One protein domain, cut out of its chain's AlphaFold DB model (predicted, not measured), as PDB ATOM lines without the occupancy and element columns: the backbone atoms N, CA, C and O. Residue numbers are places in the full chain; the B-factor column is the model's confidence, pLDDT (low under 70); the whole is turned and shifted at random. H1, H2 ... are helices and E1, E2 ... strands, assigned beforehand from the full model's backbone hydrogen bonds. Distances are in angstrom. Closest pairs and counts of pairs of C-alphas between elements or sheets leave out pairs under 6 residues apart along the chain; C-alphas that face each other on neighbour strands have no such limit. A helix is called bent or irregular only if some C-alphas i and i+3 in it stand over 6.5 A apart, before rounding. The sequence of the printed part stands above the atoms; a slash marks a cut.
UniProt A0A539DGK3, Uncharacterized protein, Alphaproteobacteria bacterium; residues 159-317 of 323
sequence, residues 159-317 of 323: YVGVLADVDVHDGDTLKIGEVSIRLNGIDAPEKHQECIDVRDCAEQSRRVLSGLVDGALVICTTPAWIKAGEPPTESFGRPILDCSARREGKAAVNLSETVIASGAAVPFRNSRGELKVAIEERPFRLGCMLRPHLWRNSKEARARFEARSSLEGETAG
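What this domain is: This is residues 159 to 317 of the 323 residues of an uncharacterized protein of Alphaproteobacteria bacterium (UniProt A0A539DGK3). A five-stranded sheet, curled like part of a barrel, folds back on itself so that E1 and E4 face E3 and E2 with E5 as the hinge, and H1 and H3 pack over one face of it. Away from the sheet, H4 and H5 make a small corner toward one end of the longest axis, while long stretches without named elements fill much of the rest. The printed part has 159 residues with five named helices and five named strands, in the order E1 E2 E3 H1 E4 H2 E5 H3 H4 H5; the sheet is mixed, in the order E1 E4 E5 E3 E2. The class is mixed, helices and strands, with under half of the residues in named elements. The whole is compact, with a radius of gyration of the C-alphas of 15.3 A and spans of 47 by 36 by 30 A.

How they stand to each other: Start at E1, residues 159 to 163, an edge strand antiparallel to E4, residues 216 to 221; look for N 161 and O 218, 3.1 A apart and within hydrogen-bond range. The other edge strand, E2, residues 173 to 176, forms a hairpin with E3, residues 179 to 183, where N 181 and O 174 are 2.8 A apart. E5, residues 240 to 246, joins the two leaves of this folded sheet, one sheet bent back on itself, by staggered pairing. Over its residues 242 to 246 it is antiparallel to E4, with N 244 and O 219 at 2.9 A; over residues 240 to 241 it is parallel to E3, with N 241 and O 182 at 3.0 A. Across the fold, the closest C-alphas of E1 and E2 are those of Gly 161 and Ile 176, 6.1 A apart. Next find H1, residues 201 to 213, on the sheet at a height over the sheet of 10.3 A; its closest C-alpha to E5 is that of Val 213, 6.1 A from that of Ala 245. H3, residues 255 to 261, is on the same face, over none of the strands, with C-alphas 255 and 244 at 5.4 A. H1 and H3 touch at a steep tilt of 52 degrees, opposite ways, closest at the C-alphas of Leu 209 and Val 259, 6.4 A. H2, residues 224 to 227, is only just not on the sheet, with 4 pairs of C-alphas within 10 A. H4, residues 292 to 297, and H5, residues 299 to 306, touch only at the corner, closest at the C-alphas of Trp 295 and Arg 302, 5.7 A; both are apart from H1. In H1, H3, H4 and H5 every O i to N i+4 pair is within hydrogen-bond range; H2 is too short for such a pair.

Where its parts are: Find C-alpha 159 at (65.261, -2.729, 54.348), where E1 begins. E4 is 16.2 A from first to last C-alpha and E5 19.5 A, while E1, E2 and E3 measure 11.5, 10.2 and 12.6 A. H1 runs 19.0 A from C-alpha 201 at (38.344, -7.954, 47.967). H2, H3 and H4 are 5.0, 9.7 and 8.5 A long, and H5 runs 10.4 A to C-alpha 306 at (27.759, 2.652, 48.948).

The domain as a whole: The two C-alphas farthest apart are those of Gly 249 and Ala 307, 49.1 A. The printed part has no cut. The long links are E3 to H1, H2 to E5, and H3 to H4, this last with 30 residues; short pairings join residues 186 to 187 with 266 to 267, and 289 to 290 with 315 to 316, both antiparallel. The mean pLDDT of the printed part is 87.6, and residues 233 to 235, 271 to 273, 278 and 281 are under 70.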
ATOM      1  N   TYR A 159      65.920  -1.793  53.444       89.56
ATOM      2  CA  TYR A 159      65.261  -2.729  54.348       89.56
ATOM      3  C   TYR A 159      65.353  -4.121  53.749       89.56
ATOM      4  O   TYR A 159      65.065  -4.306  52.567       89.56
ATOM      5  N   VAL A 160      65.774  -5.091  54.557       89.38
ATOM      6  CA  VAL A 160      65.953  -6.478  54.127       89.38
ATOM      7  C   VAL A 160      65.361  -7.399  55.181       89.38
ATOM      8  O   VAL A 160      65.619  -7.215  56.368       89.38
ATOM      9  N   GLY A 161      64.589  -8.391  54.753       87.69
ATOM     10  CA  GLY A 161      64.034  -9.404  55.645       87.69
ATOM     11  C   GLY A 161      63.496 -10.604  54.882       87.69
ATOM     12  O   GLY A 161      63.112 -10.482  53.721       87.69
ATOM     13  N   VAL A 162      63.480 -11.767  55.530       92.19
ATOM     14  CA  VAL A 162      62.678 -12.903  55.067       92.19
ATOM     15  C   VAL A 162      61.303 -12.741  55.692       92.19
ATOM     16  O   VAL A 162      61.214 -12.697  56.916       92.19
ATOM     17  N   LEU A 163      60.272 -12.586  54.865       94.12
ATOM     18  CA  LEU A 163      58.922 -12.277  55.342       94.12
ATOM     19  C   LEU A 163      58.025 -13.506  55.337       94.12
ATOM     20  O   LEU A 163      58.278 -14.460  54.606       94.12
ATOM     21  N   ALA A 164      56.972 -13.464  56.141       94.38
ATOM     22  CA  ALA A 164      55.891 -14.442  56.170       94.38
ATOM     23  C   ALA A 164      54.524 -13.754  56.004       94.38
ATOM     24  O   ALA A 164      54.432 -12.526  56.008       94.38
ATOM     25  N   ASP A 165      53.439 -14.528  55.896       95.06
ATOM     26  CA  ASP A 165      52.070 -13.981  55.782       95.06
ATOM     27  C   ASP A 165      51.720 -12.948  56.875       95.06
ATOM     28  O   ASP A 165      51.056 -11.948  56.599       95.06
ATOM     29  N   VAL A 166      52.214 -13.154  58.102       95.75
ATOM     30  CA  VAL A 166      51.983 -12.255  59.248       95.75
ATOM     31  C   VAL A 166      52.591 -10.860  59.062       95.75
ATOM     32  O   VAL A 166      52.135  -9.898  59.683       95.75
ATOM     33  N   ASP A 167      53.584 -10.730  58.184       96.50
ATOM     34  CA  ASP A 167      54.245  -9.464  57.884       96.50
ATOM     35  C   ASP A 167      53.474  -8.632  56.846       96.50
ATOM     36  O   ASP A 167      53.838  -7.488  56.575       96.50
ATOM     37  N   VAL A 168      52.395  -9.164  56.261       96.75
ATOM     38  CA  VAL A 168      51.577  -8.460  55.264       96.75
ATOM     39  C   VAL A 168      50.330  -7.873  55.914       96.75
ATOM     40  O   VAL A 168      49.437  -8.599  56.352       96.75
ATOM     41  N   HIS A 169      50.241  -6.542  55.943       94.06
ATOM     42  CA  HIS A 169      49.128  -5.840  56.583       94.06
ATOM     43  C   HIS A 169      47.895  -5.729  55.669       94.06
ATOM     44  O   HIS A 169      46.776  -6.028  56.092       94.06
ATOM     45  N   ASP A 170      48.103  -5.318  54.419       93.31
ATOM     46  CA  ASP A 170      47.092  -5.157  53.365       93.31
ATOM     47  C   ASP A 170      47.755  -5.357  51.985       93.31
ATOM     48  O   ASP A 170      48.884  -5.838  51.907       93.31
ATOM     49  N   GLY A 171      47.056  -5.059  50.886       94.56
ATOM     50  CA  GLY A 171      47.556  -5.307  49.528       94.56
ATOM     51  C   GLY A 171      48.691  -4.389  49.054       94.56
ATOM     52  O   GLY A 171      49.237  -4.628  47.977       94.56
ATOM     53  N   ASP A 172      49.060  -3.358  49.824       94.62
ATOM     54  CA  ASP A 172      50.180  -2.465  49.503       94.62
ATOM     55  C   ASP A 172      51.119  -2.153  50.678       94.62
ATOM     56  O   ASP A 172      52.078  -1.393  50.518       94.62
ATOM     57  N   THR A 173      50.895  -2.772  51.838       95.19
ATOM     58  CA  THR A 173      51.653  -2.525  53.064       95.19
ATOM     59  C   THR A 173      52.274  -3.809  53.620       95.19
ATOM     60  O   THR A 173      51.588  -4.794  53.899       95.19
ATOM     61  N   LEU A 174      53.583  -3.753  53.879       95.69
ATOM     62  CA  LEU A 174      54.388  -4.814  54.499       95.69
ATOM     63  C   LEU A 174      54.999  -4.333  55.820       95.69
ATOM     64  O   LEU A 174      55.157  -3.132  56.034       95.69
ATOM     65  N   LYS A 175      55.406  -5.253  56.692       96.00
ATOM     66  CA  LYS A 175      56.202  -4.978  57.890       96.00
ATOM     67  C   LYS A 175      57.565  -5.659  57.759       96.00
ATOM     68  O   LYS A 175      57.644  -6.832  57.433       96.00
ATOM     69  N   ILE A 176      58.648  -4.923  58.002       93.06
ATOM     70  CA  ILE A 176      60.001  -5.489  58.105       93.06
ATOM     71  C   ILE A 176      60.565  -5.077  59.463       93.06
ATOM     72  O   ILE A 176      60.825  -3.894  59.706       93.06
ATOM     73  N   GLY A 177      60.708  -6.046  60.370       89.56
ATOM     74  CA  GLY A 177      60.999  -5.769  61.777       89.56
ATOM     75  C   GLY A 177      59.882  -4.930  62.405       89.56
ATOM     76  O   GLY A 177      58.722  -5.332  62.404       89.56
ATOM     77  N   GLU A 178      60.211  -3.733  62.892       86.69
ATOM     78  CA  GLU A 178      59.233  -2.795  63.468       86.69
ATOM     79  C   GLU A 178      58.715  -1.736  62.487       86.69
ATOM     80  O   GLU A 178      57.905  -0.884  62.854       86.69
ATOM     81  N   VAL A 179      59.151  -1.770  61.228       90.25
ATOM     82  CA  VAL A 179      58.824  -0.721  60.257       90.25
ATOM     83  C   VAL A 179      57.722  -1.189  59.319       90.25
ATOM     84  O   VAL A 179      57.901  -2.146  58.571       90.25
ATOM     85  N   SER A 180      56.593  -0.478  59.333       93.75
ATOM     86  CA  SER A 180      55.531  -0.632  58.337       93.75
ATOM     87  C   SER A 180      55.876   0.172  57.083       93.75
ATOM     88  O   SER A 180      56.045   1.387  57.150       93.75
ATOM     89  N   ILE A 181      56.002  -0.513  55.954       93.56
ATOM     90  CA  ILE A 181      56.427  -0.003  54.651       93.56
ATOM     91  C   ILE A 181      55.222   0.016  53.717       93.56
ATOM     92  O   ILE A 181      54.516  -0.984  53.614       93.56
ATOM     93  N   ARG A 182      55.036   1.121  52.989       94.19
ATOM     94  CA  ARG A 182      54.085   1.202  51.874       94.19
ATOM     95  C   ARG A 182      54.818   0.990  50.552       94.19
ATOM     96  O   ARG A 182      55.852   1.613  50.304       94.19
ATOM     97  N   LEU A 183      54.279   0.129  49.699       94.62
ATOM     98  CA  LEU A 183      54.813  -0.120  48.367       94.62
ATOM     99  C   LEU A 183      54.667   1.124  47.483       94.62
ATOM    100  O   LEU A 183      53.631   1.791  47.460       94.62
ATOM    101  N   ASN A 184      55.728   1.460  46.756       92.44
ATOM    102  CA  ASN A 184      55.738   2.602  45.854       92.44
ATOM    103  C   ASN A 184      54.828   2.367  44.639       92.44
ATOM    104  O   ASN A 184      54.848   1.300  44.025       92.44
ATOM    105  N   GLY A 185      54.077   3.405  44.264       90.06
ATOM    106  CA  GLY A 185      53.360   3.477  42.991       90.06
ATOM    107  C   GLY A 185      52.106   2.624  42.856       90.06
ATOM    108  O   GLY A 185      51.567   2.554  41.752       90.06
ATOM    109  N   ILE A 186      51.624   2.008  43.934       91.31
ATOM    110  CA  ILE A 186      50.409   1.189  43.915       91.31
ATOM    111  C   ILE A 186      49.394   1.691  44.943       91.31
ATOM    112  O   ILE A 186      49.756   2.345  45.923       91.31
ATOM    113  N   ASP A 187      48.122   1.399  44.692       90.69
ATOM    114  CA  ASP A 187      47.014   1.629  45.618       90.69
ATOM    115  C   ASP A 187      46.158   0.354  45.649       90.69
ATOM    116  O   ASP A 187      45.568  -0.041  44.634       90.69
ATOM    117  N   ALA A 188      46.141  -0.326  46.793       93.69
ATOM    118  CA  ALA A 188      45.377  -1.553  47.007       93.69
ATOM    119  C   ALA A 188      44.181  -1.301  47.943       93.69
ATOM    120  O   ALA A 188      44.236  -0.370  48.746       93.69
ATOM    121  N   PRO A 189      43.090  -2.093  47.860       93.44
ATOM    122  CA  PRO A 189      41.964  -1.930  48.772       93.44
ATOM    123  C   PRO A 189      42.411  -2.008  50.236       93.44
ATOM    124  O   PRO A 189      43.140  -2.922  50.629       93.44
ATOM    125  N   GLU A 190      41.942  -1.055  51.040       89.50
ATOM    126  CA  GLU A 190      42.299  -0.965  52.455       89.50
ATOM    127  C   GLU A 190      41.745  -2.144  53.251       89.50
ATOM    128  O   GLU A 190      40.725  -2.745  52.901       89.50
ATOM    129  N   LYS A 191      42.357  -2.430  54.401       83.81
ATOM    130  CA  LYS A 191      41.818  -3.420  55.335       83.81
ATOM    131  C   LYS A 191      40.377  -3.043  55.716       83.81
ATOM    132  O   LYS A 191      40.132  -1.952  56.222       83.81
ATOM    133  N   HIS A 192      39.438  -3.964  55.481       85.25
ATOM    134  CA  HIS A 192      37.986  -3.779  55.661       85.25
ATOM    135  C   HIS A 192      37.290  -2.857  54.649       85.25
ATOM    136  O   HIS A 192      36.133  -2.499  54.855       85.25
ATOM    137  N   GLN A 193      37.950  -2.481  53.554       88.75
ATOM    138  CA  GLN A 193      37.262  -1.838  52.446       88.75
ATOM    139  C   GLN A 193      36.284  -2.819  51.790       88.75
ATOM    140  O   GLN A 193      36.643  -3.949  51.448       88.75
ATOM    141  N   GLU A 194      35.053  -2.360  51.592       86.25
ATOM    142  CA  GLU A 194      34.027  -3.124  50.896       86.25
ATOM    143  C   GLU A 194      34.123  -2.903  49.383       86.25
ATOM    144  O   GLU A 194      34.353  -1.789  48.903       86.25
ATOM    145  N   CYS A 195      33.925  -3.983  48.630       89.19
ATOM    146  CA  CYS A 195      33.775  -3.943  47.184       89.19
ATOM    147  C   CYS A 195      32.362  -4.356  46.793       89.19
ATOM    148  O   CYS A 195      31.723  -5.181  47.446       89.19
ATOM    149  N   ILE A 196      31.887  -3.802  45.686       86.50
ATOM    150  CA  ILE A 196      30.636  -4.218  45.067       86.50
ATOM    151  C   ILE A 196      30.877  -5.559  44.356       86.50
ATOM    152  O   ILE A 196      31.936  -5.780  43.760       86.50
ATOM    153  N   ASP A 197      29.891  -6.452  44.458       78.50
ATOM    154  CA  ASP A 197      29.813  -7.788  43.841       78.50
ATOM    155  C   ASP A 197      30.840  -8.829  44.312       78.50
ATOM    156  O   ASP A 197      30.719 -10.009  43.978       78.50
ATOM    157  N   VAL A 198      31.815  -8.437  45.135       83.81
ATOM    158  CA  VAL A 198      32.830  -9.342  45.677       83.81
ATOM    159  C   VAL A 198      32.992  -9.123  47.172       83.81
ATOM    160  O   VAL A 198      33.302  -8.027  47.634       83.81
ATOM    161  N   ARG A 199      32.837 -10.206  47.933       78.38
ATOM    162  CA  ARG A 199      33.143 -10.219  49.360       78.38
ATOM    163  C   ARG A 199      34.662 -10.274  49.565       78.38
ATOM    164  O   ARG A 199      35.361 -11.021  48.882       78.38
ATOM    165  N   ASP A 200      35.159  -9.497  50.525       87.69
ATOM    166  CA  ASP A 200      36.544  -9.551  51.012       87.69
ATOM    167  C   ASP A 200      37.626  -9.262  49.944       87.69
ATOM    168  O   ASP A 200      38.711  -9.843  49.966       87.69
ATOM    169  N   CYS A 201      37.371  -8.344  49.003       92.25
ATOM    170  CA  CYS A 201      38.344  -7.954  47.967       92.25
ATOM    171  C   CYS A 201      39.689  -7.456  48.540       92.25
ATOM    172  O   CYS A 201      40.745  -7.731  47.970       92.25
ATOM    173  N   ALA A 202      39.663  -6.772  49.689       92.81
ATOM    174  CA  ALA A 202      40.859  -6.332  50.402       92.81
ATOM    175  C   ALA A 202      41.716  -7.513  50.876       92.81
ATOM    176  O   ALA A 202      42.931  -7.521  50.696       92.81
ATOM    177  N   GLU A 203      41.080  -8.551  51.421       94.69
ATOM    178  CA  GLU A 203      41.768  -9.766  51.860       94.69
ATOM    179  C   GLU A 203      42.316 -10.554  50.665       94.69
ATOM    180  O   GLU A 203      43.426 -11.077  50.721       94.69
ATOM    181  N   GLN A 204      41.583 -10.600  49.550       95.00
ATOM    182  CA  GLN A 204      42.086 -11.201  48.313       95.00
ATOM    183  C   GLN A 204      43.326 -10.463  47.790       95.00
ATOM    184  O   GLN A 204      44.300 -11.108  47.403       95.00
ATOM    185  N   SER A 205      43.328  -9.127  47.840       95.81
ATOM    186  CA  SER A 205      44.492  -8.315  47.475       95.81
ATOM    187  C   SER A 205      45.685  -8.570  48.406       95.81
ATOM    188  O   SER A 205      46.786  -8.867  47.935       95.81
ATOM    189  N   ARG A 206      45.452  -8.587  49.728       96.75
ATOM    190  CA  ARG A 206      46.461  -8.938  50.743       96.75
ATOM    191  C   ARG A 206      47.086 -10.310  50.478       96.75
ATOM    192  O   ARG A 206      48.304 -10.453  50.535       96.75
ATOM    193  N   ARG A 207      46.274 -11.321  50.146       96.50
ATOM    194  CA  ARG A 207      46.748 -12.687  49.853       96.50
ATOM    195  C   ARG A 207      47.654 -12.761  48.632       96.50
ATOM    196  O   ARG A 207      48.589 -13.557  48.634       96.50
ATOM    197  N   VAL A 208      47.403 -11.945  47.608       97.06
ATOM    198  CA  VAL A 208      48.302 -11.862  46.449       97.06
ATOM    199  C   VAL A 208      49.678 -11.378  46.886       97.06
ATOM    200  O   VAL A 208      50.672 -12.026  46.562       97.06
ATOM    201  N   LEU A 209      49.746 -10.288  47.654       98.06
ATOM    202  CA  LEU A 209      51.020  -9.780  48.161       98.06
ATOM    203  C   LEU A 209      51.699 -10.793  49.098       98.06
ATOM    204  O   LEU A 209      52.886 -11.069  48.935       98.06
ATOM    205  N   SER A 210      50.938 -11.414  50.002       97.81
ATOM    206  CA  SER A 210      51.410 -12.482  50.894       97.81
ATOM    207  C   SER A 210      52.055 -13.642  50.133       97.81
ATOM    208  O   SER A 210      53.202 -13.992  50.405       97.81
ATOM    209  N   GLY A 211      51.412 -14.161  49.082       97.12
ATOM    210  CA  GLY A 211      51.982 -15.245  48.274       97.12
ATOM    211  C   GLY A 211      53.317 -14.892  47.598       97.12
ATOM    212  O   GLY A 211      54.157 -15.771  47.370       97.12
ATOM    213  N   LEU A 212      53.555 -13.610  47.299       97.06
ATOM    214  CA  LEU A 212      54.829 -13.152  46.737       97.06
ATOM    215  C   LEU A 212      55.950 -13.140  47.780       97.06
ATOM    216  O   LEU A 212      57.086 -13.481  47.439       97.06
ATOM    217  N   VAL A 213      55.637 -12.772  49.025       97.12
ATOM    218  CA  VAL A 213      56.640 -12.514  50.070       97.12
ATOM    219  C   VAL A 213      56.839 -13.666  51.055       97.12
ATOM    220  O   VAL A 213      57.912 -13.748  51.638       97.12
ATOM    221  N   ASP A 214      55.867 -14.568  51.215       96.12
ATOM    222  CA  ASP A 214      55.888 -15.630  52.232       96.12
ATOM    223  C   ASP A 214      57.047 -16.622  52.030       96.12
ATOM    224  O   ASP A 214      57.065 -17.397  51.074       96.12
ATOM    225  N   GLY A 215      58.055 -16.585  52.897       91.12
ATOM    226  CA  GLY A 215      59.309 -17.330  52.770       91.12
ATOM    227  C   GLY A 215      60.266 -16.788  51.698       91.12
ATOM    228  O   GLY A 215      61.166 -17.508  51.263       91.12
ATOM    229  N   ALA A 216      60.073 -15.557  51.217       93.50
ATOM    230  CA  ALA A 216      60.970 -14.893  50.273       93.50
ATOM    231  C   ALA A 216      61.868 -13.869  50.983       93.50
ATOM    232  O   ALA A 216      61.456 -13.211  51.936       93.50
ATOM    233  N   LEU A 217      63.088 -13.690  50.472       93.06
ATOM    234  CA  LEU A 217      63.945 -12.570  50.845       93.06
ATOM    235  C   LEU A 217      63.423 -11.306  50.158       93.06
ATOM    236  O   LEU A 217      63.494 -11.193  48.931       93.06
ATOM    237  N   VAL A 218      62.918 -10.360  50.941       96.12
ATOM    238  CA  VAL A 218      62.421  -9.067  50.473       96.12
ATOM    239  C   VAL A 218      63.480  -7.997  50.694       96.12
ATOM    240  O   VAL A 218      64.050  -7.887  51.780       96.12
ATOM    241  N   ILE A 219      63.737  -7.205  49.654       93.62
ATOM    242  CA  ILE A 219      64.658  -6.066  49.670       93.62
ATOM    243  C   ILE A 219      63.884  -4.832  49.216       93.62
ATOM    244  O   ILE A 219      63.354  -4.816  48.104       93.62
ATOM    245  N   CYS A 220      63.851  -3.803  50.060       94.94
ATOM    246  CA  CYS A 220      63.175  -2.540  49.799       94.94
ATOM    247  C   CYS A 220      64.148  -1.362  49.845       94.94
ATOM    248  O   CYS A 220      64.959  -1.245  50.767       94.94
ATOM    249  N   THR A 221      64.031  -0.456  48.878       92.38
ATOM    250  CA  THR A 221      64.898   0.718  48.731       92.38
ATOM    251  C   THR A 221      64.094   1.991  48.512       92.38
ATOM    252  O   THR A 221      63.001   1.953  47.949       92.38
ATOM    253  N   THR A 222      64.651   3.133  48.917       89.38
ATOM    254  CA  THR A 222      64.067   4.448  48.631       89.38
ATOM    255  C   THR A 222      63.916   4.657  47.113       89.38
ATOM    256  O   THR A 222      64.913   4.516  46.398       89.38
ATOM    257  N   PRO A 223      62.728   5.036  46.607       87.56
ATOM    258  CA  PRO A 223      62.504   5.298  45.191       87.56
ATOM    259  C   PRO A 223      63.295   6.492  44.672       87.56
ATOM    260  O   PRO A 223      63.515   7.472  45.390       87.56
ATOM    261  N   ALA A 224      63.657   6.458  43.388       84.88
ATOM    262  CA  ALA A 224      64.460   7.503  42.748       84.88
ATOM    263  C   ALA A 224      63.849   8.912  42.877       84.88
ATOM    264  O   ALA A 224      64.578   9.879  43.088       84.88
ATOM    265  N   TRP A 225      62.519   9.034  42.815       81.56
ATOM    266  CA  TRP A 225      61.829  10.321  42.949       81.56
ATOM    267  C   TRP A 225      61.925  10.901  44.371       81.56
ATOM    268  O   TRP A 225      62.116  12.104  44.529       81.56
ATOM    269  N   ILE A 226      61.903  10.056  45.412       81.25
ATOM    270  CA  ILE A 226      62.149  10.505  46.795       81.25
ATOM    271  C   ILE A 226      63.604  10.962  46.946       81.25
ATOM    272  O   ILE A 226      63.866  11.989  47.571       81.25
ATOM    273  N   LYS A 227      64.555  10.251  46.326       80.44
ATOM    274  CA  LYS A 227      65.975  10.654  46.320       80.44
ATOM    275  C   LYS A 227      66.208  11.985  45.607       80.44
ATOM    276  O   LYS A 227      67.084  12.743  46.009       80.44
ATOM    277  N   ALA A 228      65.404  12.288  44.587       80.81
ATOM    278  CA  ALA A 228      65.418  13.569  43.885       80.81
ATOM    279  C   ALA A 228      64.823  14.733  44.710       80.81
ATOM    280  O   ALA A 228      64.826  15.871  44.247       80.81
ATOM    281  N   GLY A 229      64.348  14.472  45.935       75.56
ATOM    282  CA  GLY A 229      63.861  15.492  46.864       75.56
ATOM    283  C   GLY A 229      62.364  15.778  46.766       75.56
ATOM    284  O   GLY A 229      61.890  16.723  47.396       75.56
ATOM    285  N   GLU A 230      61.601  14.981  46.015       75.50
ATOM    286  CA  GLU A 230      60.147  15.118  45.990       75.50
ATOM    287  C   GLU A 230      59.533  14.599  47.306       75.50
ATOM    288  O   GLU A 230      59.747  13.440  47.676       75.50
ATOM    289  N   PRO A 231      58.748  15.421  48.029       70.38
ATOM    290  CA  PRO A 231      58.119  14.984  49.265       70.38
ATOM    291  C   PRO A 231      57.030  13.936  48.974       70.38
ATOM    292  O   PRO A 231      56.244  14.108  48.034       70.38
ATOM    293  N   PRO A 232      56.930  12.863  49.779       71.94
ATOM    294  CA  PRO A 232      55.851  11.898  49.638       71.94
ATOM    295  C   PRO A 232      54.511  12.586  49.913       71.94
ATOM    296  O   PRO A 232      54.323  13.210  50.954       71.94
ATOM    297  N   THR A 233      53.581  12.481  48.963       65.62
ATOM    298  CA  THR A 233      52.271  13.149  49.046       65.62
ATOM    299  C   THR A 233      51.399  12.562  50.153       65.62
ATOM    300  O   THR A 233      50.620  13.281  50.769       65.62
ATOM    301  N   GLU A 234      51.533  11.264  50.423       65.19
ATOM    302  CA  GLU A 234      50.700  10.568  51.395       65.19
ATOM    303  C   GLU A 234      51.418   9.315  51.905       65.19
ATOM    304  O   GLU A 234      51.530   8.317  51.196       65.19
ATOM    305  N   SER A 235      51.944   9.368  53.130       67.00
ATOM    306  CA  SER A 235      52.602   8.203  53.733       67.00
ATOM    307  C   SER A 235      52.233   7.947  55.196       67.00
ATOM    308  O   SER A 235      52.517   6.866  55.708       67.00
ATOM    309  N   PHE A 236      51.562   8.894  55.868       72.19
ATOM    310  CA  PHE A 236      51.154   8.795  57.280       72.19
ATOM    311  C   PHE A 236      52.289   8.342  58.217       72.19
ATOM    312  O   PHE A 236      52.081   7.571  59.148       72.19
ATOM    313  N   GLY A 237      53.517   8.788  57.940       76.56
ATOM    314  CA  GLY A 237      54.706   8.407  58.707       76.56
ATOM    315  C   GLY A 237      55.342   7.072  58.300       76.56
ATOM    316  O   GLY A 237      56.434   6.768  58.772       76.56
ATOM    317  N   ARG A 238      54.730   6.303  57.387       87.44
ATOM    318  CA  ARG A 238      55.337   5.105  56.785       87.44
ATOM    319  C   ARG A 238      56.309   5.501  55.667       87.44
ATOM    320  O   ARG A 238      55.999   6.412  54.897       87.44
ATOM    321  N   PRO A 239      57.478   4.857  55.527       89.44
ATOM    322  CA  PRO A 239      58.303   5.006  54.333       89.44
ATOM    323  C   PRO A 239      57.604   4.406  53.102       89.44
ATOM    324  O   PRO A 239      57.002   3.336  53.182       89.44
ATOM    325  N   ILE A 240      57.716   5.096  51.963       91.06
ATOM    326  CA  ILE A 240      57.294   4.596  50.647       91.06
ATOM    327  C   ILE A 240      58.525   4.030  49.947       91.06
ATOM    328  O   ILE A 240      59.494   4.768  49.765       91.06
ATOM    329  N   LEU A 241      58.505   2.747  49.577       93.12
ATOM    330  CA  LEU A 241      59.687   2.036  49.075       93.12
ATOM    331  C   LEU A 241      59.409   1.220  47.809       93.12
ATOM    332  O   LEU A 241      58.326   0.662  47.640       93.12
ATOM    333  N   ASP A 242      60.425   1.111  46.954       93.06
ATOM    334  CA  ASP A 242      60.475   0.120  45.879       93.06
ATOM    335  C   ASP A 242      60.946  -1.207  46.471       93.06
ATOM    336  O   ASP A 242      62.060  -1.284  46.994       93.06
ATOM    337  N   CYS A 243      60.107  -2.242  46.410       96.12
ATOM    338  CA  CYS A 243      60.393  -3.542  47.011       96.12
ATOM    339  C   CYS A 243      60.444  -4.660  45.969       96.12
ATOM    340  O   CYS A 243      59.602  -4.748  45.072       96.12
ATOM    341  N   SER A 244      61.402  -5.565  46.148       96.75
ATOM    342  CA  SER A 244      61.537  -6.788  45.362       96.75
ATOM    343  C   SER A 244      61.589  -8.014  46.267       96.75
ATOM    344  O   SER A 244      62.163  -7.956  47.352       96.75
ATOM    345  N   ALA A 245      60.999  -9.120  45.820       96.38
ATOM    346  CA  ALA A 245      61.063 -10.405  46.510       96.38
ATOM    347  C   ALA A 245      61.878 -11.407  45.694       96.38
ATOM    348  O   ALA A 245      61.704 -11.531  44.479       96.38
ATOM    349  N   ARG A 246      62.757 -12.148  46.367       91.75
ATOM    350  CA  ARG A 246      63.584 -13.197  45.776       91.75
ATOM    351  C   ARG A 246      63.421 -14.490  46.560       91.75
ATOM    352  O   ARG A 246      63.593 -14.527  47.774       91.75
ATOM    353  N   ARG A 247      63.152 -15.573  45.838       91.06
ATOM    354  CA  ARG A 247      63.197 -16.938  46.369       91.06
ATOM    355  C   ARG A 247      64.438 -17.640  45.841       91.06
ATOM    356  O   ARG A 247      64.952 -17.289  44.777       91.06
ATOM    357  N   GLU A 248      64.915 -18.626  46.583       83.44
ATOM    358  CA  GLU A 248      66.045 -19.442  46.152       83.44
ATOM    359  C   GLU A 248      65.771 -20.062  44.771       83.44
ATOM    360  O   GLU A 248      64.664 -20.519  44.482       83.44
ATOM    361  N   GLY A 249      66.759 -19.984  43.875       82.88
ATOM    362  CA  GLY A 249      66.642 -20.488  42.504       82.88
ATOM    363  C   GLY A 249      65.695 -19.712  41.575       82.88
ATOM    364  O   GLY A 249      65.537 -20.113  40.425       82.88
ATOM    365  N   LYS A 250      65.078 -18.605  42.019       88.00
ATOM    366  CA  LYS A 250      64.194 -17.763  41.192       88.00
ATOM    367  C   LYS A 250      64.748 -16.347  41.025       88.00
ATOM    368  O   LYS A 250      65.475 -15.836  41.881       88.00
ATOM    369  N   ALA A 251      64.395 -15.711  39.909       86.38
ATOM    370  CA  ALA A 251      64.666 -14.294  39.692       86.38
ATOM    371  C   ALA A 251      63.895 -13.437  40.709       86.38
ATOM    372  O   ALA A 251      62.824 -13.831  41.177       86.38
ATOM    373  N   ALA A 252      64.451 -12.275  41.052       91.25
ATOM    374  CA  ALA A 252      63.743 -11.305  41.876       91.25
ATOM    375  C   ALA A 252      62.565 -10.709  41.092       91.25
ATOM    376  O   ALA A 252      62.686 -10.451  39.894       91.25
ATOM    377  N   VAL A 253      61.445 -10.482  41.773       94.56
ATOM    378  CA  VAL A 253      60.240  -9.865  41.202       94.56
ATOM    379  C   VAL A 253      59.946  -8.548  41.909       94.56
ATOM    380  O   VAL A 253      60.068  -8.467  43.131       94.56
ATOM    381  N   ASN A 254      59.560  -7.518  41.154       94.88
ATOM    382  CA  ASN A 254      59.085  -6.255  41.718       94.88
ATOM    383  C   ASN A 254      57.673  -6.461  42.284       94.88
ATOM    384  O   ASN A 254      56.766  -6.878  41.559       94.88
ATOM    385  N   LEU A 255      57.488  -6.189  43.577       96.25
ATOM    386  CA  LEU A 255      56.219  -6.437  44.261       96.25
ATOM    387  C   LEU A 255      55.100  -5.548  43.713       96.25
ATOM    388  O   LEU A 255      54.046  -6.066  43.352       96.25
ATOM    389  N   SER A 256      55.351  -4.247  43.574       94.50
ATOM    390  CA  SER A 256      54.385  -3.279  43.051       94.50
ATOM    391  C   SER A 256      53.871  -3.673  41.666       94.50
ATOM    392  O   SER A 256      52.665  -3.758  41.430       94.50
ATOM    393  N   GLU A 257      54.795  -3.980  40.757       92.88
ATOM    394  CA  GLU A 257      54.465  -4.385  39.388       92.88
ATOM    395  C   GLU A 257      53.682  -5.699  39.367       92.88
ATOM    396  O   GLU A 257      52.689  -5.818  38.652       92.88
ATOM    397  N   THR A 258      54.092  -6.678  40.177       94.44
ATOM    398  CA  THR A 258      53.472  -8.008  40.183       94.44
ATOM    399  C   THR A 258      52.053  -7.969  40.752       94.44
ATOM    400  O   THR A 258      51.147  -8.594  40.195       94.44
ATOM    401  N   VAL A 259      51.822  -7.198  41.821       95.12
ATOM    402  CA  VAL A 259      50.482  -7.029  42.408       95.12
ATOM    403  C   VAL A 259      49.545  -6.341  41.410       95.12
ATOM    404  O   VAL A 259      48.429  -6.817  41.193       95.12
ATOM    405  N   ILE A 260      49.997  -5.293  40.714       93.62
ATOM    406  CA  ILE A 260      49.195  -4.639  39.665       93.62
ATOM    407  C   ILE A 260      48.951  -5.578  38.483       93.62
ATOM    408  O   ILE A 260      47.820  -5.702  38.011       93.62
ATOM    409  N   ALA A 261      49.977  -6.305  38.033       92.94
ATOM    410  CA  ALA A 261      49.869  -7.228  36.907       92.94
ATOM    411  C   ALA A 261      48.849  -8.354  37.151       92.94
ATOM    412  O   ALA A 261      48.210  -8.826  36.203       92.94
ATOM    413  N   SER A 262      48.673  -8.756  38.416       93.00
ATOM    414  CA  SER A 262      47.669  -9.735  38.849       93.00
ATOM    415  C   SER A 262      46.233  -9.183  38.898       93.00
ATOM    416  O   SER A 262      45.282  -9.957  38.988       93.00
ATOM    417  N   GLY A 263      46.057  -7.859  38.810       93.31
ATOM    418  CA  GLY A 263      44.765  -7.187  38.961       93.31
ATOM    419  C   GLY A 263      44.322  -7.002  40.416       93.31
ATOM    420  O   GLY A 263      43.142  -6.741  40.653       93.31
ATOM    421  N   ALA A 264      45.238  -7.143  41.379       94.06
ATOM    422  CA  ALA A 264      44.963  -7.029  42.812       94.06
ATOM    423  C   ALA A 264      45.174  -5.621  43.391       94.06
ATOM    424  O   ALA A 264      44.770  -5.360  44.522       94.06
ATOM    425  N   ALA A 265      45.769  -4.708  42.627       94.06
ATOM    426  CA  ALA A 265      45.912  -3.295  42.969       94.06
ATOM    427  C   ALA A 265      45.816  -2.441  41.701       94.06
ATOM    428  O   ALA A 265      45.874  -2.968  40.585       94.06
ATOM    429  N   VAL A 266      45.687  -1.126  41.871       90.94
ATOM    430  CA  VAL A 266      45.765  -0.164  40.768       90.94
ATOM    431  C   VAL A 266      47.035   0.681  40.852       90.94
ATOM    432  O   VAL A 266      47.563   0.890  41.945       90.94
ATOM    433  N   PRO A 267      47.518   1.216  39.720       89.94
ATOM    434  CA  PRO A 267      48.575   2.217  39.723       89.94
ATOM    435  C   PRO A 267      48.165   3.464  40.520       89.94
ATOM    436  O   PRO A 267      47.099   4.048  40.285       89.94
ATOM    437  N   PHE A 268      49.025   3.892  41.446       85.19
ATOM    438  CA  PHE A 268      48.822   5.130  42.191       85.19
ATOM    439  C   PHE A 268      49.120   6.340  41.304       85.19
ATOM    440  O   PHE A 268      50.172   6.430  40.662       85.19
ATOM    441  N   ARG A 269      48.193   7.299  41.320       79.06
ATOM    442  CA  ARG A 269      48.324   8.593  40.652       79.06
ATOM    443  C   ARG A 269      48.434   9.673  41.712       79.06
ATOM    444  O   ARG A 269      47.652   9.690  42.659       79.06
ATOM    445  N   ASN A 270      49.407  10.565  41.557       72.06
ATOM    446  CA  ASN A 270      49.519  11.717  42.446       72.06
ATOM    447  C   ASN A 270      48.366  12.713  42.198       72.06
ATOM    448  O   ASN A 270      47.554  12.547  41.288       72.06
ATOM    449  N   SER A 271      48.325  13.799  42.971       65.12
ATOM    450  CA  SER A 271      47.331  14.873  42.806       65.12
ATOM    451  C   SER A 271      47.343  15.546  41.425       65.12
ATOM    452  O   SER A 271      46.375  16.208  41.067       65.12
ATOM    453  N   ARG A 272      48.415  15.374  40.639       66.75
ATOM    454  CA  ARG A 272      48.551  15.857  39.256       66.75
ATOM    455  C   ARG A 272      48.137  14.813  38.208       66.75
ATOM    456  O   ARG A 272      48.233  15.081  37.017       66.75
ATOM    457  N   GLY A 273      47.685  13.631  38.629       66.62
ATOM    458  CA  GLY A 273      47.298  12.531  37.744       66.62
ATOM    459  C   GLY A 273      48.473  11.727  37.174       66.62
ATOM    460  O   GLY A 273      48.251  10.816  36.375       66.62
ATOM    461  N   GLU A 274      49.706  12.025  37.584       72.62
ATOM    462  CA  GLU A 274      50.923  11.380  37.092       72.62
ATOM    463  C   GLU A 274      51.139  10.032  37.790       72.62
ATOM    464  O   GLU A 274      51.014   9.918  39.016       72.62
ATOM    465  N   LEU A 275      51.512   9.020  37.007       78.44
ATOM    466  CA  LEU A 275      51.955   7.733  37.530       78.44
ATOM    467  C   LEU A 275      53.359   7.869  38.115       78.44
ATOM    468  O   LEU A 275      54.261   8.410  37.478       78.44
ATOM    469  N   LYS A 276      53.553   7.351  39.330       72.50
ATOM    470  CA  LYS A 276      54.873   7.332  39.985       72.50
ATOM    471  C   LYS A 276      55.737   6.133  39.600       72.50
ATOM    472  O   LYS A 276      56.913   6.099  39.951       72.50
ATOM    473  N   VAL A 277      55.170   5.178  38.868       72.06
ATOM    474  CA  VAL A 277      55.861   3.997  38.348       72.06
ATOM    475  C   VAL A 277      55.459   3.818  36.885       72.06
ATOM    476  O   VAL A 277      54.299   4.021  36.526       72.06
ATOM    477  N   ALA A 278      56.422   3.475  36.031       68.94
ATOM    478  CA  ALA A 278      56.188   3.196  34.619       68.94
ATOM    479  C   ALA A 278      55.686   1.753  34.458       68.94
ATOM    480  O   ALA A 278      56.477   0.824  34.326       68.94
ATOM    481  N   ILE A 279      54.368   1.571  34.515       72.38
ATOM    482  CA  ILE A 279      53.709   0.261  34.488       72.38
ATOM    483  C   ILE A 279      52.578   0.236  33.469       72.38
ATOM    484  O   ILE A 279      51.884   1.231  33.267       72.38
ATOM    485  N   GLU A 280      52.382  -0.931  32.854       70.94
ATOM    486  CA  GLU A 280      51.207  -1.210  32.035       70.94
ATOM    487  C   GLU A 280      49.970  -1.203  32.942       70.94
ATOM    488  O   GLU A 280      49.838  -2.039  33.842       70.94
ATOM    489  N   GLU A 281      49.072  -0.236  32.741       68.50
ATOM    490  CA  GLU A 281      47.853  -0.156  33.536       68.50
ATOM    491  C   GLU A 281      46.973  -1.369  33.248       68.50
ATOM    492  O   GLU A 281      46.444  -1.538  32.147       68.50
ATOM    493  N   ARG A 282      46.791  -2.213  34.261       79.62
ATOM    494  CA  ARG A 282      45.795  -3.277  34.224       79.62
ATOM    495  C   ARG A 282      44.598  -2.885  35.074       79.62
ATOM    496  O   ARG A 282      44.778  -2.314  36.151       79.62
ATOM    497  N   PRO A 283      43.372  -3.177  34.609       83.06
ATOM    498  CA  PRO A 283      42.195  -2.935  35.418       83.06
ATOM    499  C   PRO A 283      42.269  -3.802  36.673       83.06
ATOM    500  O   PRO A 283      42.728  -4.946  36.625       83.06
ATOM    501  N   PHE A 284      41.777  -3.262  37.781       89.94
ATOM    502  CA  PHE A 284      41.514  -4.041  38.982       89.94
ATOM    503  C   PHE A 284      40.486  -5.139  38.672       89.94
ATOM    504  O   PHE A 284      39.496  -4.875  37.987       89.94
ATOM    505  N   ARG A 285      40.739  -6.371  39.127       91.00
ATOM    506  CA  ARG A 285      39.952  -7.570  38.767       91.00
ATOM    507  C   ARG A 285      39.289  -8.264  39.952       91.00
ATOM    508  O   ARG A 285      38.551  -9.218  39.738       91.00
ATOM    509  N   LEU A 286      39.532  -7.809  41.181       90.44
ATOM    510  CA  LEU A 286      38.969  -8.425  42.391       90.44
ATOM    511  C   LEU A 286      37.587  -7.864  42.770       90.44
ATOM    512  O   LEU A 286      37.128  -8.071  43.889       90.44
ATOM    513  N   GLY A 287      36.931  -7.138  41.862       89.25
ATOM    514  CA  GLY A 287      35.602  -6.561  42.053       89.25
ATOM    515  C   GLY A 287      35.543  -5.092  41.653       89.25
ATOM    516  O   GLY A 287      36.463  -4.562  41.035       89.25
ATOM    517  N   CYS A 288      34.454  -4.432  42.032       90.12
ATOM    518  CA  CYS A 288      34.282  -2.996  41.857       90.12
ATOM    519  C   CYS A 288      34.582  -2.292  43.182       90.12
ATOM    520  O   CYS A 288      33.943  -2.583  44.191       90.12
ATOM    521  N   MET A 289      35.556  -1.381  43.196       91.75
ATOM    522  CA  MET A 289      35.967  -0.660  44.403       91.75
ATOM    523  C   MET A 289      36.004   0.850  44.185       91.75
ATOM    524  O   MET A 289      36.354   1.325  43.102       91.75
ATOM    525  N   LEU A 290      35.716   1.617  45.235       91.56
ATOM    526  CA  LEU A 290      36.152   3.008  45.308       91.56
ATOM    527  C   LEU A 290      37.682   3.030  45.393       91.56
ATOM    528  O   LEU A 290      38.269   2.199  46.085       91.56
ATOM    529  N   ARG A 291      38.357   3.955  44.706       89.44
ATOM    530  CA  ARG A 291      39.819   4.031  44.818       89.44
ATOM    531  C   ARG A 291      40.232   4.232  46.291       89.44
ATOM    532  O   ARG A 291      39.631   5.078  46.958       89.44
ATOM    533  N   PRO A 292      41.238   3.501  46.803       89.81
ATOM    534  CA  PRO A 292      41.561   3.490  48.234       89.81
ATOM    535  C   PRO A 292      41.859   4.876  48.829       89.81
ATOM    536  O   PRO A 292      41.372   5.200  49.914       89.81
ATOM    537  N   HIS A 293      42.562   5.753  48.102       84.56
ATOM    538  CA  HIS A 293      42.772   7.137  48.558       84.56
ATOM    539  C   HIS A 293      41.461   7.922  48.773       84.56
ATOM    540  O   HIS A 293      41.363   8.700  49.723       84.56
ATOM    541  N   LEU A 294      40.428   7.709  47.945       88.50
ATOM    542  CA  LEU A 294      39.104   8.318  48.134       88.50
ATOM    543  C   LEU A 294      38.337   7.630  49.256       88.50
ATOM    544  O   LEU A 294      37.709   8.313  50.063       88.50
ATOM    545  N   TRP A 295      38.428   6.298  49.338       89.00
ATOM    546  CA  TRP A 295      37.838   5.531  50.429       89.00
ATOM    547  C   TRP A 295      38.302   6.068  51.780       89.00
ATOM    548  O   TRP A 295      37.460   6.355  52.627       89.00
ATOM    549  N   ARG A 296      39.607   6.294  51.969       86.38
ATOM    550  CA  ARG A 296      40.177   6.837  53.213       86.38
ATOM    551  C   ARG A 296      39.796   8.291  53.473       86.38
ATOM    552  O   ARG A 296      39.407   8.617  54.594       86.38
ATOM    553  N   ASN A 297      39.883   9.145  52.454       87.06
ATOM    554  CA  ASN A 297      39.897  10.596  52.654       87.06
ATOM    555  C   ASN A 297      38.561  11.304  52.363       87.06
ATOM    556  O   ASN A 297      38.403  12.460  52.748       87.06
ATOM    557  N   SER A 298      37.586  10.647  51.723       89.94
ATOM    558  CA  SER A 298      36.308  11.266  51.341       89.94
ATOM    559  C   SER A 298      35.100  10.461  51.819       89.94
ATOM    560  O   SER A 298      34.688   9.473  51.211       89.94
ATOM    561  N   LYS A 299      34.472  10.933  52.905       91.06
ATOM    562  CA  LYS A 299      33.201  10.373  53.404       91.06
ATOM    563  C   LYS A 299      32.078  10.495  52.373       91.06
ATOM    564  O   LYS A 299      31.253   9.597  52.266       91.06
ATOM    565  N   GLU A 300      32.060  11.588  51.613       91.56
ATOM    566  CA  GLU A 300      31.062  11.825  50.569       91.56
ATOM    567  C   GLU A 300      31.222  10.844  49.404       91.56
ATOM    568  O   GLU A 300      30.245  10.227  48.984       91.56
ATOM    569  N   ALA A 301      32.446  10.639  48.902       90.38
ATOM    570  CA  ALA A 301      32.700   9.651  47.852       90.38
ATOM    571  C   ALA A 301      32.342   8.238  48.321       90.38
ATOM    572  O   ALA A 301      31.711   7.488  47.578       90.38
ATOM    573  N   ARG A 302      32.661   7.907  49.579       90.81
ATOM    574  CA  ARG A 302      32.281   6.633  50.196       90.81
ATOM    575  C   ARG A 302      30.765   6.436  50.234       90.81
ATOM    576  O   ARG A 302      30.282   5.435  49.722       90.81
ATOM    577  N   ALA A 303      30.019   7.420  50.733       89.69
ATOM    578  CA  ALA A 303      28.559   7.356  50.786       89.69
ATOM    579  C   ALA A 303      27.933   7.244  49.384       89.69
ATOM    580  O   ALA A 303      27.002   6.468  49.178       89.69
ATOM    581  N   ARG A 304      28.462   7.976  48.392       89.81
ATOM    582  CA  ARG A 304      28.025   7.863  46.988       89.81
ATOM    583  C   ARG A 304      28.315   6.474  46.412       89.81
ATOM    584  O   ARG A 304      27.490   5.952  45.665       89.81
ATOM    585  N   PHE A 305      29.453   5.876  46.761       89.88
ATOM    586  CA  PHE A 305      29.839   4.537  46.317       89.88
ATOM    587  C   PHE A 305      28.923   3.468  46.914       89.88
ATOM    588  O   PHE A 305      28.372   2.651  46.177       89.88
ATOM    589  N   GLU A 306      28.677   3.537  48.222       87.12
ATOM    590  CA  GLU A 306      27.759   2.652  48.948       87.12
ATOM    591  C   GLU A 306      26.314   2.790  48.441       87.12
ATOM    592  O   GLU A 306      25.625   1.790  48.238       87.12
ATOM    593  N   ALA A 307      25.877   4.014  48.125       87.19
ATOM    594  CA  ALA A 307      24.582   4.290  47.499       87.19
ATOM    595  C   ALA A 307      24.492   3.831  46.032       87.19
ATOM    596  O   ALA A 307      23.448   3.984  45.399       87.19
ATOM    597  N   ARG A 308      25.579   3.282  45.471       82.62
ATOM    598  CA  ARG A 308      25.699   2.899  44.062       82.62
ATOM    599  C   ARG A 308      25.347   4.061  43.130       82.62
ATOM    600  O   ARG A 308      24.758   3.851  42.070       82.62
ATOM    601  N   SER A 309      25.790   5.274  43.442       78.19
ATOM    602  CA  SER A 309      25.721   6.449  42.558       78.19
ATOM    603  C   SER A 309      26.862   6.459  41.533       78.19
ATOM    604  O   SER A 309      27.878   5.793  41.736       78.19
ATOM    605  N   SER A 310      26.694   7.157  40.402       70.69
ATOM    606  CA  SER A 310      27.734   7.219  39.359       70.69
ATOM    607  C   SER A 310      28.992   7.905  39.896       70.69
ATOM    608  O   SER A 310      28.905   8.972  40.497       70.69
ATOM    609  N   LEU A 311      30.143   7.263  39.696       74.38
ATOM    610  CA  LEU A 311      31.451   7.658  40.222       74.38
ATOM    611  C   LEU A 311      32.525   7.406  39.155       74.38
ATOM    612  O   LEU A 311      33.456   6.611  39.337       74.38
ATOM    613  N   GLU A 312      32.335   8.024  37.989       74.69
ATOM    614  CA  GLU A 312      33.289   7.944  36.882       74.69
ATOM    615  C   GLU A 312      34.662   8.473  37.318       74.69
ATOM    616  O   GLU A 312      34.774   9.523  37.945       74.69
ATOM    617  N   GLY A 313      35.722   7.710  37.037       76.50
ATOM    618  CA  GLY A 313      37.104   8.056  37.401       76.50
ATOM    619  C   GLY A 313      37.474   7.861  38.881       76.50
ATOM    620  O   GLY A 313      38.649   7.664  39.192       76.50
ATOM    621  N   GLU A 314      36.495   7.833  39.788       85.06
ATOM    622  CA  GLU A 314      36.700   7.626  41.232       85.06
ATOM    623  C   GLU A 314      36.784   6.136  41.621       85.06
ATOM    624  O   GLU A 314      37.268   5.787  42.699       85.06
ATOM    625  N   THR A 315      36.345   5.238  40.739       87.62
ATOM    626  CA  THR A 315      36.272   3.793  40.984       87.62
ATOM    627  C   THR A 315      37.281   2.988  40.158       87.62
ATOM    628  O   THR A 315      37.877   3.485  39.199       87.62
ATOM    629  N   ALA A 316      37.507   1.735  40.551       87.75
ATOM    630  CA  ALA A 316      38.371   0.782  39.863       87.75
ATOM    631  C   ALA A 316      37.690  -0.589  39.756       87.75
ATOM    632  O   ALA A 316      37.075  -1.057  40.713       87.75
ATOM    633  N   GLY A 317      37.806  -1.230  38.586       85.44
ATOM    634  CA  GLY A 317      37.227  -2.557  38.325       85.44
ATOM    635  C   GLY A 317      35.699  -2.578  38.182       85.44
ATOM    636  O   GLY A 317      35.102  -3.648  38.113       85.44
TER     637      GLY A 317